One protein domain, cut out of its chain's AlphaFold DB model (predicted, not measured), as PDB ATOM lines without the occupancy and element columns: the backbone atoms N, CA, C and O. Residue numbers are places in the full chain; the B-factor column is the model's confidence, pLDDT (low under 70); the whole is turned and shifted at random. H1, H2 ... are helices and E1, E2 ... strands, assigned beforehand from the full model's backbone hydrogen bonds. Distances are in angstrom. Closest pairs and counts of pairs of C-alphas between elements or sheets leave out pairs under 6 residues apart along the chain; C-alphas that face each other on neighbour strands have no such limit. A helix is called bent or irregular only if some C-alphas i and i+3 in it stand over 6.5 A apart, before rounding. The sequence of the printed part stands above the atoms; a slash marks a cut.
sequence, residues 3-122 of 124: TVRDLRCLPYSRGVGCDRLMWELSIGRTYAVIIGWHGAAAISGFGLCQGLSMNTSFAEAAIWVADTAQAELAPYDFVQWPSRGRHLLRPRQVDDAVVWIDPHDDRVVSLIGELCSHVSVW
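AT A GLANCE: This is residues 3 to 122 of the 124 residues of an uncharacterized protein of Rhodococcus sp. BUPNP1 (UniProt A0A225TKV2). One long helix, H2, lies between two small antiparallel sheets, E1 E2 E3 on one side of it and E4 E5 E6 on the other. The short helices H1 and H3 touch each other, and H3 packs on E6. The printed part has 120 residues, with three named helices and six named strands in the order H1 E1 E2 E3 H2 E4 E5 E6 H3; the class is mixed, helices and strands. It is compact, with a radius of gyration of the C-alphas of 14.2 A and spans of 44 by 38 by 22 A.

IN THESE COORDINATES: Start at C-alpha 22, at (118.351, 100.750, 89.394), where E1, residues 22 to 27, begins and runs 16.7 A. E2 is residues 33 to 38, 16.4 A, and E3 residues 46 to 52, 16.2 A. Find C-alpha 58 at (133.273, 97.015, 104.564); from there H2 runs 27.3 A to residue 76. The second sheet has E4, residues 90 to 94, E5, residues 97 to 102, 15.2 A, and E6, residues 107 to 111. H1 is residues 3 to 6, and H3, residues 115 to 121, ends at C-alpha 121, (135.635, 122.853, 95.201). H3 is irregular, only just, with C-alphas 117 and 120 6.9 A apart.

HOW THE PARTS SIT: Look first at E1 E2 E3, a meander, each strand the antiparallel neighbour of the one before. N 24 and O 36 are 2.8 A apart across E1 and E2, a hairpin, and N 48 and O 35 are 2.8 A apart across the hairpin E2 and E3. H2 is on this sheet at a height of 9.5 A, over E2 and E3, in two layers, a helix on one face of a sheet; its closest C-alphas to E3 are Ala 61 and Leu 52, 6.7 A. H2 is also on E4 E5 E6, at a height of 8.6 A, along the strands, at 6 degrees to E4 on the local plane; the C-alphas of Ile 63 and Pro 91 come closest, 5.3 A. This second meander is strongly twisted; find N 99 and O 92 at 2.8 A, and N 100 and O 110 at 2.8 A. With H2 and H3 it too makes two layers; the closest C-alphas of E6 and H3 are Ser 110 and His 118, 6.9 A. H1 touches H3, C-alphas 6 and 115 being closest at 5.2 A, and only just touches H2, with 3 pairs of C-alphas within 8 A, the closest Thr 3 and Ala 66 at 5.9 A. H2 and H3 are apart. O i to N i+4 pairs are within hydrogen-bond range in 13 of 15 for H2 and 1 of 3 for H3, where 3 of 4 O i to N i+3 pairs are; H1 is too short for such a pair.

THE WHOLE: The two C-alphas farthest apart, those of Arg 29 and Val 121, are 44.6 A apart. The printed part has no cut. The links H1 to E1 and H2 to E4 are long. The mean pLDDT of the printed part is 79.7; look for values under 70 at, among others, residues 14 to 20, 49 to 52 and 119 to 122.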
ATOM      1  N   THR A   3     128.635 104.393  96.773       80.75
ATOM      2  CA  THR A   3     128.927 104.445  95.328       80.75
ATOM      3  C   THR A   3     127.781 105.021  94.483       80.75
ATOM      4  O   THR A   3     128.010 105.783  93.551       80.75
ATOM      5  N   VAL A   4     126.522 104.736  94.843       81.06
ATOM      6  CA  VAL A   4     125.331 105.270  94.142       81.06
ATOM      7  C   VAL A   4     125.193 106.780  94.316       81.06
ATOM      8  O   VAL A   4     124.688 107.463  93.428       81.06
ATOM      9  N   ARG A   5     125.605 107.317  95.472       81.94
ATOM     10  CA  ARG A   5     125.596 108.767  95.697       81.94
ATOM     11  C   ARG A   5     126.645 109.428  94.814       81.94
ATOM     12  O   ARG A   5     126.310 110.372  94.109       81.94
ATOM     13  N   ASP A   6     127.850 108.870  94.791       85.19
ATOM     14  CA  ASP A   6     128.960 109.391  93.992       85.19
ATOM     15  C   ASP A   6     128.701 109.314  92.483       85.19
ATOM     16  O   ASP A   6     129.168 110.181  91.751       85.19
ATOM     17  N   LEU A   7     127.912 108.340  92.008       80.88
ATOM     18  CA  LEU A   7     127.521 108.222  90.593       80.88
ATOM     19  C   LEU A   7     126.837 109.461  90.019       80.88
ATOM     20  O   LEU A   7     126.830 109.677  88.810       80.88
ATOM     21  N   ARG A   8     126.243 110.284  90.882       77.94
ATOM     22  CA  ARG A   8     125.574 111.524  90.479       77.94
ATOM     23  C   ARG A   8     126.561 112.653  90.187       77.94
ATOM     24  O   ARG A   8     126.142 113.724  89.759       77.94
ATOM     25  N   CYS A   9     127.848 112.437  90.451       82.06
ATOM     26  CA  CYS A   9     128.853 113.477  90.571       82.06
ATOM     27  C   CYS A   9     130.124 113.105  89.807       82.06
ATOM     28  O   CYS A   9     130.533 111.948  89.766       82.06
ATOM     29  N   LEU A  10     130.725 114.105  89.160       78.69
ATOM     30  CA  LEU A  10     131.908 113.952  88.307       78.69
ATOM     31  C   LEU A  10     131.821 112.883  87.182       78.69
ATOM     32  O   LEU A  10     132.829 112.217  86.909       78.69
ATOM     33  N   PRO A  11     130.674 112.683  86.491       79.12
ATOM     34  CA  PRO A  11     130.680 111.895  85.267       79.12
ATOM     35  C   PRO A  11     131.328 112.708  84.140       79.12
ATOM     36  O   PRO A  11     130.935 113.846  83.874       79.12
ATOM     37  N   TYR A  12     132.279 112.112  83.427       76.31
ATOM     38  CA  TYR A  12     132.744 112.636  82.148       76.31
ATOM     39  C   TYR A  12     132.131 111.794  81.029       76.31
ATOM     40  O   TYR A  12     132.595 110.701  80.703       76.31
ATOM     41  N   SER A  13     131.025 112.293  80.474       70.50
ATOM     42  CA  SER A  13     130.276 111.648  79.391       70.50
ATOM     43  C   SER A  13     129.534 112.682  78.535       70.50
ATOM     44  O   SER A  13     129.414 113.853  78.900       70.50
ATOM     45  N   ARG A  14     128.995 112.262  77.382       62.81
ATOM     46  CA  ARG A  14     128.163 113.107  76.499       62.81
ATOM     47  C   ARG A  14     126.692 113.197  76.953       62.81
ATOM     48  O   ARG A  14     125.791 113.101  76.128       62.81
ATOM     49  N   GLY A  15     126.438 113.394  78.248       58.44
ATOM     50  CA  GLY A  15     125.079 113.613  78.772       58.44
ATOM     51  C   GLY A  15     124.308 112.341  79.138       58.44
ATOM     52  O   GLY A  15     123.080 112.330  79.085       58.44
ATOM     53  N   VAL A  16     125.011 111.269  79.511       59.81
ATOM     54  CA  VAL A  16     124.390 110.036  80.011       59.81
ATOM     55  C   VAL A  16     124.086 110.193  81.506       59.81
ATOM     56  O   VAL A  16     125.000 110.306  82.323       59.81
ATOM     57  N   GLY A  17     122.800 110.231  81.859       63.75
ATOM     58  CA  GLY A  17     122.335 110.326  83.245       63.75
ATOM     59  C   GLY A  17     122.411 108.981  83.967       63.75
ATOM     60  O   GLY A  17     121.625 108.079  83.690       63.75
ATOM     61  N   CYS A  18     123.348 108.852  84.912       67.12
ATOM     62  CA  CYS A  18     123.485 107.670  85.779       67.12
ATOM     63  C   CYS A  18     122.481 107.668  86.952       67.12
ATOM     64  O   CYS A  18     122.439 106.737  87.753       67.12
ATOM     65  N   ASP A  19     121.658 108.711  87.067       67.81
ATOM     66  CA  ASP A  19     120.677 108.940  88.130       67.81
ATOM     67  C   ASP A  19     119.493 107.963  88.096       67.81
ATOM     68  O   ASP A  19     118.841 107.754  89.121       67.81
ATOM     69  N   ARG A  20     119.236 107.349  86.934       68.06
ATOM     70  CA  ARG A  20     118.144 106.388  86.720       68.06
ATOM     71  C   ARG A  20     118.560 104.924  86.834       68.06
ATOM     72  O   ARG A  20     117.713 104.053  86.648       68.06
ATOM     73  N   LEU A  21     119.829 104.645  87.139       74.62
ATOM     74  CA  LEU A  21     120.302 103.278  87.329       74.62
ATOM     75  C   LEU A  21     119.649 102.646  88.554       74.62
ATOM     76  O   LEU A  21     119.792 103.126  89.682       74.62
ATOM     77  N   MET A  22     118.937 101.544  88.325       78.88
ATOM     78  CA  MET A  22     118.351 100.750  89.394       78.88
ATOM     79  C   MET A  22     119.362  99.703  89.829       78.88
ATOM     80  O   MET A  22     119.524  98.681  89.172       78.88
ATOM     81  N   TRP A  23     120.036  99.982  90.937       82.44
ATOM     82  CA  TRP A  23     121.007  99.078  91.535       82.44
ATOM     83  C   TRP A  23     120.339  97.848  92.144       82.44
ATOM     84  O   TRP A  23     119.362  97.965  92.885       82.44
ATOM     85  N   GLU A  24     120.918  96.687  91.873       81.81
ATOM     86  CA  GLU A  24     120.546  95.407  92.452       81.81
ATOM     87  C   GLU A  24     121.684  94.898  93.344       81.81
ATOM     88  O   GLU A  24     122.853  94.872  92.954       81.81
ATOM     89  N   LEU A  25     121.314  94.486  94.556       80.19
ATOM     90  CA  LEU A  25     122.162  93.728  95.464       80.19
ATOM     91  C   LEU A  25     121.404  92.454  95.822       80.19
ATOM     92  O   LEU A  25     120.323  92.526  96.409       80.19
ATOM     93  N   SER A  26     121.964  91.296  95.491       77.94
ATOM     94  CA  SER A  26     121.362  90.009  95.839       77.94
ATOM     95  C   SER A  26     122.390  89.058  96.441       77.94
ATOM     96  O   SER A  26     123.593  89.200  96.242       77.94
ATOM     97  N   ILE A  27     121.922  88.108  97.251       76.88
ATOM     98  CA  ILE A  27     122.769  87.088  97.876       76.88
ATOM     99  C   ILE A  27     122.369  85.741  97.283       76.88
ATOM    100  O   ILE A  27     121.216  85.318  97.380       76.88
ATOM    101  N   GLY A  28     123.326  85.077  96.640       73.38
ATOM    102  CA  GLY A  28     123.139  83.764  96.045       73.38
ATOM    103  C   GLY A  28     123.048  82.649  97.089       73.38
ATOM    104  O   GLY A  28     123.405  82.807  98.255       73.38
ATOM    105  N   ARG A  29     122.629  81.455  96.651       71.94
ATOM    106  CA  ARG A  29     122.492  80.267  97.522       71.94
ATOM    107  C   ARG A  29     123.807  79.804  98.163       71.94
ATOM    108  O   ARG A  29     123.777  79.081  99.150       71.94
ATOM    109  N   THR A  30     124.940  80.204  97.598       75.44
ATOM    110  CA  THR A  30     126.291  79.937  98.112       75.44
ATOM    111  C   THR A  30     126.825  81.069  98.994       75.44
ATOM    112  O   THR A  30     128.018  81.099  99.274       75.44
ATOM    113  N   TYR A  31     125.965  82.007  99.411       71.88
ATOM    114  CA  TYR A  31     126.335  83.222 100.147       71.88
ATOM    115  C   TYR A  31     127.298  84.154  99.394       71.88
ATOM    116  O   TYR A  31     127.944  85.009  99.998       71.88
ATOM    117  N   ALA A  32     127.378  84.010  98.071       71.06
ATOM    118  CA  ALA A  32     128.044  84.975  97.211       71.06
ATOM    119  C   ALA A  32     127.162  86.218  97.054       71.06
ATOM    120  O   ALA A  32     125.966  86.096  96.772       71.06
ATOM    121  N   VAL A  33     127.748  87.400  97.222       73.75
ATOM    122  CA  VAL A  33     127.063  88.667  96.959       73.75
ATOM    123  C   VAL A  33     127.151  88.981  95.466       73.75
ATOM    124  O   VAL A  33     128.225  88.929  94.868       73.75
ATOM    125  N   ILE A  34     126.006  89.298  94.874       77.12
ATOM    126  CA  ILE A  34     125.843  89.740  93.493       77.12
ATOM    127  C   ILE A  34     125.565  91.235  93.522       77.12
ATOM    128  O   ILE A  34     124.710  91.695  94.285       77.12
ATOM    129  N   ILE A  35     126.255  91.970  92.654       82.44
ATOM    130  CA  ILE A  35     125.962  93.374  92.398       82.44
ATOM    131  C   ILE A  35     125.644  93.594  90.930       82.44
ATOM    132  O   ILE A  35     126.233  92.962  90.052       82.44
ATOM    133  N   GLY A  36     124.732  94.513  90.664       83.25
ATOM    134  CA  GLY A  36     124.402  94.906  89.312       83.25
ATOM    135  C   GLY A  36     123.568  96.167  89.267       83.25
ATOM    136  O   GLY A  36     123.235  96.763  90.295       83.25
ATOM    137  N   TRP A  37     123.180  96.541  88.059       83.38
ATOM    138  CA  TRP A  37     122.054  97.434  87.850       83.38
ATOM    139  C   TRP A  37     121.247  96.997  86.639       83.38
ATOM    140  O   TRP A  37     121.763  96.447  85.663       83.38
ATOM    141  N   HIS A  38     119.959  97.312  86.671       79.25
ATOM    142  CA  HIS A  38     119.153  97.275  85.466       79.25
ATOM    143  C   HIS A  38     119.511  98.468  84.582       79.25
ATOM    144  O   HIS A  38     119.659  99.595  85.064       79.25
ATOM    145  N   GLY A  39     119.649  98.204  83.283       71.06
ATOM    146  CA  GLY A  39     119.948  99.237  82.300       71.06
ATOM    147  C   GLY A  39     118.859 100.307  82.271       71.06
ATOM    148  O   GLY A  39     117.673 100.017  82.442       71.06
ATOM    149  N   ALA A  40     119.266 101.551  82.045       68.69
ATOM    150  CA  ALA A  40     118.365 102.689  81.950       68.69
ATOM    151  C   ALA A  40     118.777 103.583  80.780       68.69
ATOM    152  O   ALA A  40     119.908 104.060  80.718       68.69
ATOM    153  N   ALA A  41     117.829 103.851  79.876       70.50
ATOM    154  CA  ALA A  41     118.031 104.662  78.675       70.50
ATOM    155  C   ALA A  41     119.245 104.213  77.831       70.50
ATOM    156  O   ALA A  41     119.117 103.270  77.059       70.50
ATOM    157  N   ALA A  42     120.382 104.905  77.968       65.19
ATOM    158  CA  ALA A  42     121.616 104.683  77.213       65.19
ATOM    159  C   ALA A  42     122.694 103.905  77.992       65.19
ATOM    160  O   ALA A  42     123.797 103.774  77.477       65.19
ATOM    161  N   ILE A  43     122.395 103.441  79.213       68.62
ATOM    162  CA  ILE A  43     123.310 102.630  80.027       68.62
ATOM    163  C   ILE A  43     122.841 101.179  80.010       68.62
ATOM    164  O   ILE A  43     121.687 100.891  80.353       68.62
ATOM    165  N   SER A  44     123.735 100.273  79.629       74.25
ATOM    166  CA  SER A  44     123.479  98.833  79.629       74.25
ATOM    167  C   SER A  44     123.338  98.296  81.055       74.25
ATOM    168  O   SER A  44     123.938  98.807  81.995       74.25
ATOM    169  N   GLY A  45     122.512  97.266  81.242       77.06
ATOM    170  CA  GLY A  45     122.420  96.567  82.525       77.06
ATOM    171  C   GLY A  45     123.523  95.526  82.674       77.06
ATOM    172  O   GLY A  45     123.894  94.894  81.685       77.06
ATOM    173  N   PHE A  46     123.978  95.294  83.902       79.50
ATOM    174  CA  PHE A  46     124.890  94.197  84.221       79.50
ATOM    175  C   PHE A  46     124.514  93.539  85.550       79.50
ATOM    176  O   PHE A  46     123.851  94.141  86.396       79.50
ATOM    177  N   GLY A  47     124.981  92.306  85.736       73.19
ATOM    178  CA  GLY A  47     124.984  91.621  87.022       73.19
ATOM    179  C   GLY A  47     126.239  90.767  87.146       73.19
ATOM    180  O   GLY A  47     126.476  89.888  86.316       73.19
ATOM    181  N   LEU A  48     127.046  91.019  88.173       75.62
ATOM    182  CA  LEU A  48     128.274  90.281  88.455       75.62
ATOM    183  C   LEU A  48     128.124  89.476  89.746       75.62
ATOM    184  O   LEU A  48     127.928  90.014  90.833       75.62
ATOM    185  N   CYS A  49     128.249  88.155  89.604       63.00
ATOM    186  CA  CYS A  49     128.254  87.165  90.684       63.00
ATOM    187  C   CYS A  49     129.693  86.715  90.990       63.00
ATOM    188  O   CYS A  49     130.020  85.527  90.963       63.00
ATOM    189  N   GLN A  50     130.603  87.670  91.162       63.34
ATOM    190  CA  GLN A  50     132.024  87.390  91.363       63.34
ATOM    191  C   GLN A  50     132.607  88.343  92.405       63.34
ATOM    192  O   GLN A  50     132.905  89.475  92.066       63.34
ATOM    193  N   GLY A  51     132.859  87.879  93.632       59.53
ATOM    194  CA  GLY A  51     134.005  88.414  94.385       59.53
ATOM    195  C   GLY A  51     133.808  88.772  95.853       59.53
ATOM    196  O   GLY A  51     134.806  88.836  96.562       59.53
ATOM    197  N   LEU A  52     132.581  88.949  96.348       68.62
ATOM    198  CA  LEU A  52     132.372  89.279  97.762       68.62
ATOM    199  C   LEU A  52     131.786  88.099  98.542       68.62
ATOM    200  O   LEU A  52     130.680  87.622  98.272       68.62
ATOM    201  N   SER A  53     132.562  87.642  99.523       75.00
ATOM    202  CA  SER A  53     132.107  86.747 100.583       75.00
ATOM    203  C   SER A  53     131.364  87.565 101.638       75.00
ATOM    204  O   SER A  53     131.653  88.743 101.831       75.00
ATOM    205  N   MET A  54     130.458  86.946 102.399       76.44
ATOM    206  CA  MET A  54     129.845  87.612 103.562       76.44
ATOM    207  C   MET A  54     130.866  88.056 104.618       76.44
ATOM    208  O   MET A  54     130.568  88.933 105.421       76.44
ATOM    209  N   ASN A  55     132.060  87.456 104.623       81.25
ATOM    210  CA  ASN A  55     133.132  87.802 105.555       81.25
ATOM    211  C   ASN A  55     134.016  88.953 105.053       81.25
ATOM    212  O   ASN A  55     134.966  89.321 105.741       81.25
ATOM    213  N   THR A  56     133.759  89.484 103.856       84.38
ATOM    214  CA  THR A  56     134.533  90.601 103.321       84.38
ATOM    215  C   THR A  56     134.294  91.855 104.159       84.38
ATOM    216  O   THR A  56     133.159  92.161 104.533       84.38
ATOM    217  N   SER A  57     135.367  92.585 104.471       88.06
ATOM    218  CA  SER A  57     135.253  93.820 105.240       88.06
ATOM    219  C   SER A  57     134.465  94.884 104.472       88.06
ATOM    220  O   SER A  57     134.373  94.864 103.241       88.06
ATOM    221  N   PHE A  58     133.926  95.869 105.195       85.62
ATOM    222  CA  PHE A  58     133.273  97.015 104.564       85.62
ATOM    223  C   PHE A  58     134.199  97.725 103.563       85.62
ATOM    224  O   PHE A  58     133.743  98.111 102.490       85.62
ATOM    225  N   ALA A  59     135.486  97.874 103.894       88.94
ATOM    226  CA  ALA A  59     136.443  98.581 103.051       88.94
ATOM    227  C   ALA A  59     136.698  97.852 101.727       88.94
ATOM    228  O   ALA A  59     136.560  98.446 100.658       88.94
ATOM    229  N   GLU A  60     136.976  96.551 101.789       87.62
ATOM    230  CA  GLU A  60     137.151  95.712 100.601       87.62
ATOM    231  C   GLU A  60     135.882  95.680  99.742       87.62
ATOM    232  O   GLU A  60     135.958  95.813  98.520       87.62
ATOM    233  N   ALA A  61     134.706  95.576 100.372       86.56
ATOM    234  CA  ALA A  61     133.434  95.599  99.663       86.56
ATOM    235  C   ALA A  61     133.194  96.943  98.962       86.56
ATOM    236  O   ALA A  61     132.829  96.968  97.790       86.56
ATOM    237  N   ALA A  62     133.428  98.064  99.645       88.31
ATOM    238  CA  ALA A  62     133.239  99.396  99.078       88.31
ATOM    239  C   ALA A  62     134.173  99.654  97.883       88.31
ATOM    240  O   ALA A  62     133.717 100.188  96.870       88.31
ATOM    241  N   ILE A  63     135.440  99.232  97.974       90.62
ATOM    242  CA  ILE A  63     136.414  99.341  96.879       90.62
ATOM    243  C   ILE A  63     135.991  98.479  95.697       90.62
ATOM    244  O   ILE A  63     135.928  98.981  94.579       90.62
ATOM    245  N   TRP A  64     135.658  97.210  95.940       88.25
ATOM    246  CA  TRP A  64     135.262  96.288  94.878       88.25
ATOM    247  C   TRP A  64     134.007  96.766  94.141       88.25
ATOM    248  O   TRP A  64     133.961  96.742  92.913       88.25
ATOM    249  N   VAL A  65     133.004  97.250  94.876       86.94
ATOM    250  CA  VAL A  65     131.776  97.801  94.289       86.94
ATOM    251  C   VAL A  65     132.074  99.031  93.435       86.94
ATOM    252  O   VAL A  65     131.527  99.167  92.341       86.94
ATOM    253  N   ALA A  66     132.916  99.935  93.935       89.31
ATOM    254  CA  ALA A  66     133.324 101.129  93.213       89.31
ATOM    255  C   ALA A  66     134.071 100.778  91.921       89.31
ATOM    256  O   ALA A  66     133.655 101.229  90.860       89.31
ATOM    257  N   ASP A  67     135.096  99.930  92.001       89.06
ATOM    258  CA  ASP A  67     135.921  99.508  90.863       89.06
ATOM    259  C   ASP A  67     135.090  98.777  89.797       89.06
ATOM    260  O   ASP A  67     135.131  99.125  88.618       89.06
ATOM    261  N   THR A  68     134.229  97.851  90.228       86.44
ATOM    262  CA  THR A  68     133.293  97.135  89.349       86.44
ATOM    263  C   THR A  68     132.384  98.104  88.592       86.44
ATOM    264  O   THR A  68     132.225  97.998  87.380       86.44
ATOM    265  N   ALA A  69     131.820  99.097  89.283       84.44
ATOM    266  CA  ALA A  69     130.977 100.103  88.649       84.44
ATOM    267  C   ALA A  69     131.734 100.912  87.581       84.44
ATOM    268  O   ALA A  69     131.179 101.190  86.520       84.44
ATOM    269  N   GLN A  70     133.000 101.272  87.835       86.06
ATOM    270  CA  GLN A  70     133.829 101.961  86.841       86.06
ATOM    271  C   GLN A  70     134.108 101.071  85.626       86.06
ATOM    272  O   GLN A  70     134.023 101.539  84.489       86.06
ATOM    273  N   ALA A  71     134.445  99.802  85.871       83.38
ATOM    274  CA  ALA A  71     134.782  98.830  84.840       83.38
ATOM    275  C   ALA A  71     133.603  98.520  83.914       83.38
ATOM    276  O   ALA A  71     133.824  98.277  82.735       83.38
ATOM    277  N   GLU A  72     132.370  98.577  84.413       82.50
ATOM    278  CA  GLU A  72     131.178  98.384  83.586       82.50
ATOM    279  C   GLU A  72     130.774  99.679  82.853       82.50
ATOM    280  O   GLU A  72     130.413  99.642  81.681       82.50
ATOM    281  N   LEU A  73     130.923 100.859  83.468       76.06
ATOM    282  CA  LEU A  73     130.545 102.137  82.838       76.06
ATOM    283  C   LEU A  73     131.502 102.605  81.733       76.06
ATOM    284  O   LEU A  73     131.065 103.164  80.720       76.06
ATOM    285  N   ALA A  74     132.811 102.423  81.920       73.50
ATOM    286  CA  ALA A  74     133.813 103.003  81.027       73.50
ATOM    287  C   ALA A  74     133.862 102.362  79.621       73.50
ATOM    288  O   ALA A  74     133.897 103.118  78.647       73.50
ATOM    289  N   PRO A  75     133.868 101.024  79.461       65.12
ATOM    290  CA  PRO A  75     133.961 100.386  78.153       65.12
ATOM    291  C   PRO A  75     132.605 100.196  77.464       65.12
ATOM    292  O   PRO A  75     132.564 100.260  76.237       65.12
ATOM    293  N   TYR A  76     131.513  99.975  78.208       60.12
ATOM    294  CA  TYR A  76     130.208  99.667  77.606       60.12
ATOM    295  C   TYR A  76     129.396 100.916  77.270       60.12
ATOM    296  O   TYR A  76     128.804 100.988  76.194       60.12
ATOM    297  N   ASP A  77     129.435 101.928  78.137       63.47
ATOM    298  CA  ASP A  77     128.595 103.122  77.998       63.47
ATOM    299  C   ASP A  77     129.417 104.401  77.758       63.47
ATOM    300  O   ASP A  77     128.874 105.506  77.685       63.47
ATOM    301  N   PHE A  78     130.741 104.258  77.589       70.62
ATOM    302  CA  PHE A  78     131.698 105.355  77.396       70.62
ATOM    303  C   PHE A  78     131.603 106.436  78.486       70.62
ATOM    304  O   PHE A  78     131.882 107.615  78.241       70.62
ATOM    305  N   VAL A  79     131.202 106.040  79.697       76.88
ATOM    306  CA  VAL A  79     131.089 106.927  80.853       76.88
ATOM    307  C   VAL A  79     132.350 106.783  81.694       76.88
ATOM    308  O   VAL A  79     132.541 105.794  82.397       76.88
ATOM    309  N   GLN A  80     133.223 107.790  81.647       82.00
ATOM    310  CA  GLN A  80     134.364 107.851  82.555       82.00
ATOM    311  C   GLN A  80     133.886 108.378  83.906       82.00
ATOM    312  O   GLN A  80     133.504 109.544  84.034       82.00
ATOM    313  N   TRP A  81     133.874 107.514  84.917       86.50
ATOM    314  CA  TRP A  81     133.395 107.872  86.242       86.50
ATOM    315  C   TRP A  81     134.115 107.094  87.359       86.50
ATOM    316  O   TRP A  81     134.471 105.941  87.129       86.50
ATOM    317  N   PRO A  82     134.290 107.695  88.552       88.31
ATOM    318  CA  PRO A  82     134.347 109.142  88.730       88.31
ATOM    319  C   PRO A  82     135.625 109.683  88.092       88.31
ATOM    320  O   PRO A  82     136.655 109.008  88.060       88.31
ATOM    321  N   SER A  83     135.562 110.891  87.535       83.12
ATOM    322  CA  SER A  83     136.694 111.450  86.794       83.12
ATOM    323  C   SER A  83     136.911 112.936  87.048       83.12
ATOM    324  O   SER A  83     135.976 113.715  87.211       83.12
ATOM    325  N   ARG A  84     138.177 113.349  87.033       79.94
ATOM    326  CA  ARG A  84     138.597 114.748  87.005       79.94
ATOM    327  C   ARG A  84     139.044 115.092  85.586       79.94
ATOM    328  O   ARG A  84     140.161 114.785  85.173       79.94
ATOM    329  N   GLY A  85     138.149 115.691  84.803       75.25
ATOM    330  CA  GLY A  85     138.375 115.849  83.366       75.25
ATOM    331  C   GLY A  85     138.472 114.480  82.688       75.25
ATOM    332  O   GLY A  85     137.512 113.725  82.712       75.25
ATOM    333  N   ARG A  86     139.630 114.147  82.103       72.56
ATOM    334  CA  ARG A  86     139.886 112.836  81.466       72.56
ATOM    335  C   ARG A  86     140.602 111.829  82.373       72.56
ATOM    336  O   ARG A  86     141.006 110.766  81.905       72.56
ATOM    337  N   HIS A  87     140.806 112.170  83.643       82.88
ATOM    338  CA  HIS A  87     141.525 111.332  84.599       82.88
ATOM    339  C   HIS A  87     140.533 110.590  85.489       82.88
ATOM    340  O   HIS A  87     139.813 111.214  86.264       82.88
ATOM    341  N   LEU A  88     140.477 109.263  85.366       88.75
ATOM    342  CA  LEU A  88     139.669 108.422  86.248       88.75
ATOM    343  C   LEU A  88     140.273 108.407  87.650       88.75
ATOM    344  O   LEU A  88     141.460 108.118  87.810       88.75
ATOM    345  N   LEU A  89     139.441 108.682  88.649       91.94
ATOM    346  CA  LEU A  89     139.796 108.458  90.043       91.94
ATOM    347  C   LEU A  89     139.782 106.955  90.328       91.94
ATOM    348  O   LEU A  89     139.113 106.195  89.624       91.94
ATOM    349  N   ARG A  90     140.509 106.520  91.359       93.06
ATOM    350  CA  ARG A  90     140.544 105.115  91.785       93.06
ATOM    351  C   ARG A  90     140.032 104.958  93.212       93.06
ATOM    352  O   ARG A  90     140.371 105.791  94.052       93.06
ATOM    353  N   PRO A  91     139.251 103.912  93.514       93.75
ATOM    354  CA  PRO A  91     138.871 103.612  94.879       93.75
ATOM    355  C   PRO A  91     140.057 102.963  95.594       93.75
ATOM    356  O   PRO A  91     140.729 102.085  95.048       93.75
ATOM    357  N   ARG A  92     140.341 103.386  96.824       94.38
ATOM    358  CA  ARG A  92     141.424 102.818  97.629       94.38
ATOM    359  C   ARG A  92     141.107 102.928  99.114       94.38
ATOM    360  O   ARG A  92     140.350 103.800  99.529       94.38
ATOM    361  N   GLN A  93     141.718 102.062  99.914       94.88
ATOM    362  CA  GLN A  93     141.802 102.257 101.355       94.88
ATOM    363  C   GLN A  93     143.106 102.990 101.685       94.88
ATOM    364  O   GLN A  93     144.185 102.581 101.244       94.88
ATOM    365  N   VAL A  94     142.991 104.073 102.447       93.00
ATOM    366  CA  VAL A  94     144.116 104.801 103.041       93.00
ATOM    367  C   VAL A  94     143.844 104.864 104.536       93.00
ATOM    368  O   VAL A  94     142.788 105.344 104.949       93.00
ATOM    369  N   ASP A  95     144.766 104.314 105.324       89.44
ATOM    370  CA  ASP A  95     144.562 104.022 106.744       89.44
ATOM    371  C   ASP A  95     143.268 103.202 106.950       89.44
ATOM    372  O   ASP A  95     143.154 102.086 106.437       89.44
ATOM    373  N   ASP A  96     142.265 103.771 107.620       89.19
ATOM    374  CA  ASP A  96     140.956 103.149 107.873       89.19
ATOM    375  C   ASP A  96     139.818 103.757 107.032       89.19
ATOM    376  O   ASP A  96     138.643 103.426 107.210       89.19
ATOM    377  N   ALA A  97     140.148 104.660 106.105       92.19
ATOM    378  CA  ALA A  97     139.184 105.368 105.278       92.19
ATOM    379  C   ALA A  97     139.147 104.814 103.851       92.19
ATOM    380  O   ALA A  97     140.177 104.600 103.209       92.19
ATOM    381  N   VAL A  98     137.935 104.637 103.323       95.00
ATOM    382  CA  VAL A  98     137.728 104.291 101.913       95.00
ATOM    383  C   VAL A  98     137.544 105.575 101.117       95.00
ATOM    384  O   VAL A  98     136.602 106.335 101.354       95.00
ATOM    385  N   VAL A  99     138.446 105.818 100.173       94.88
ATOM    386  CA  VAL A  99     138.592 107.097  99.478       94.88
ATOM    387  C   VAL A  99     138.642 106.934  97.964       94.88
ATOM    388  O   VAL A  99     139.029 105.889  97.441       94.88
ATOM    389  N   TRP A 100     138.304 108.012  97.263       94.31
ATOM    390  CA  TRP A 100     138.699 108.237  95.880       94.31
ATOM    391  C   TRP A 100     140.056 108.934  95.845       94.31
ATOM    392  O   TRP A 100     140.233 109.972  96.484       94.31
ATOM    393  N   ILE A 101     140.996 108.390  95.073       93.75
ATOM    394  CA  ILE A 101     142.308 108.994  94.823       93.75
ATOM    395  C   ILE A 101     142.435 109.448  93.369       93.75
ATOM    396  O   ILE A 101     141.933 108.780  92.461       93.75
ATOM    397  N   ASP A 102     143.126 110.561  93.141       90.69
ATOM    398  CA  ASP A 102     143.619 110.933  91.816       90.69
ATOM    399  C   ASP A 102     144.932 110.169  91.563       90.69
ATOM    400  O   ASP A 102     145.928 110.417  92.245       90.69
ATOM    401  N   PRO A 103     144.972 109.204  90.625       87.62
ATOM    402  CA  PRO A 103     146.166 108.393  90.403       87.62
ATOM    403  C   PRO A 103     147.324 109.184  89.783       87.62
ATOM    404  O   PRO A 103     148.423 108.643  89.673       87.62
ATOM    405  N   HIS A 104     147.098 110.419  89.323       86.06
ATOM    406  CA  HIS A 104     148.150 111.233  88.726       86.06
ATOM    407  C   HIS A 104     149.119 111.799  89.772       86.06
ATOM    408  O   HIS A 104     150.327 111.804  89.537       86.06
ATOM    409  N   ASP A 105     148.598 112.262  90.910       86.50
ATOM    410  CA  ASP A 105     149.375 112.869  91.995       86.50
ATOM    411  C   ASP A 105     149.210 112.155  93.353       86.50
ATOM    412  O   ASP A 105     149.719 112.641  94.363       86.50
ATOM    413  N   ASP A 106     148.542 110.994  93.364       88.31
ATOM    414  CA  ASP A 106     148.240 110.145  94.531       88.31
ATOM    415  C   ASP A 106     147.494 110.891  95.649       88.31
ATOM    416  O   ASP A 106     147.576 110.551  96.832       88.31
ATOM    417  N   ARG A 107     146.750 111.946  95.290       90.25
ATOM    418  CA  ARG A 107     146.000 112.738  96.264       90.25
ATOM    419  C   ARG A 107     144.641 112.133  96.552       90.25
ATOM    420  O   ARG A 107     143.889 111.769  95.649       90.25
ATOM    421  N   VAL A 108     144.288 112.132  97.833       92.38
ATOM    422  CA  VAL A 108     142.925 111.850  98.287       92.38
ATOM    423  C   VAL A 108     142.007 112.984  97.838       92.38
ATOM    424  O   VAL A 108     142.229 114.147  98.174       92.38
ATOM    425  N   VAL A 109     140.967 112.633  97.086       89.81
ATOM    426  CA  VAL A 109     139.958 113.570  96.580       89.81
ATOM    427  C   VAL A 109     138.791 113.688  97.557       89.81
ATOM    428  O   VAL A 109     138.398 114.797  97.919       89.81
ATOM    429  N   SER A 110     138.233 112.552  97.981       92.62
ATOM    430  CA  SER A 110     137.130 112.485  98.947       92.62
ATOM    431  C   SER A 110     136.984 111.075  99.520       92.62
ATOM    432  O   SER A 110     137.534 110.116  98.977       92.62
ATOM    433  N   LEU A 111     136.168 110.926 100.563       93.38
ATOM    434  CA  LEU A 111     135.628 109.621 100.948       93.38
ATOM    435  C   LEU A 111     134.701 109.079  99.848       93.38
ATOM    436  O   LEU A 111     134.043 109.854  99.137       93.38
ATOM    437  N   ILE A 112     134.622 107.752  99.722       91.00
ATOM    438  CA  ILE A 112     133.580 107.117  98.908       91.00
ATOM    439  C   ILE A 112     132.220 107.369  99.578       91.00
ATOM    440  O   ILE A 112     132.002 107.025 100.738       91.00
ATOM    441  N   GLY A 113     131.282 107.943  98.831       87.94
ATOM    442  CA  GLY A 113     129.948 108.366  99.257       87.94
ATOM    443  C   GLY A 113     129.801 109.870  99.478       87.94
ATOM    444  O   GLY A 113     128.672 110.332  99.680       87.94
ATOM    445  N   GLU A 114     130.908 110.614  99.443       91.06
ATOM    446  CA  GLU A 114     130.959 112.056  99.699       91.06
ATOM    447  C   GLU A 114     131.441 112.866  98.492       91.06
ATOM    448  O   GLU A 114     131.591 114.085  98.585       91.06
ATOM    449  N   LEU A 115     131.631 112.232  97.330       87.19
ATOM    450  CA  LEU A 115     132.197 112.883  96.146       87.19
ATOM    451  C   LEU A 115     131.387 114.118  95.728       87.19
ATOM    452  O   LEU A 115     131.946 115.148  95.357       87.19
ATOM    453  N   CYS A 116     130.061 114.046  95.861       84.88
ATOM    454  CA  CYS A 116     129.146 115.146  95.561       84.88
ATOM    455  C   CYS A 116     129.359 116.403  96.409       84.88
ATOM    456  O   CYS A 116     129.171 117.509  95.905       84.88
ATOM    457  N   SER A 117     129.774 116.255  97.667       82.50
ATOM    458  CA  SER A 117     130.066 117.390  98.551       82.50
ATOM    459  C   SER A 117     131.340 118.128  98.136       82.50
ATOM    460  O   SER A 117     131.527 119.289  98.493       82.50
ATOM    461  N   HIS A 118     132.196 117.474  97.350       73.44
ATOM    462  CA  HIS A 118     133.471 118.013  96.895       73.44
ATOM    463  C   HIS A 118     133.411 118.580  95.469       73.44
ATOM    464  O   HIS A 118     134.329 119.292  95.080       73.44
ATOM    465  N   VAL A 119     132.331 118.362  94.702       66.50
ATOM    466  CA  VAL A 119     132.178 118.870  93.317       66.50
ATOM    467  C   VAL A 119     132.336 120.394  93.237       66.50
ATOM    468  O   VAL A 119     132.942 120.907  92.298       66.50
ATOM    469  N   SER A 120     131.854 121.120  94.247       53.50
ATOM    470  CA  SER A 120     131.884 122.588  94.320       53.50
ATOM    471  C   SER A 120     133.289 123.180  94.468       53.50
ATOM    472  O   SER A 120     133.486 124.356  94.182       53.50
ATOM    473  N   VAL A 121     134.261 122.391  94.933       55.00
ATOM    474  CA  VAL A 121     135.635 122.853  95.201       55.00
ATOM    475  C   VAL A 121     136.484 122.863  93.922       55.00
ATOM    476  O   VAL A 121     137.518 123.521  93.871       55.00
ATOM    477  N   TRP A 122     136.030 122.183  92.863       54.34
ATOM    478  CA  TRP A 122     136.846 121.892  91.675       54.34
ATOM    479  C   TRP A 122     136.227 122.369  90.354       54.34
ATOM    480  O   TRP A 122     136.747 122.047  89.290       54.34
TER     481      TRP A 122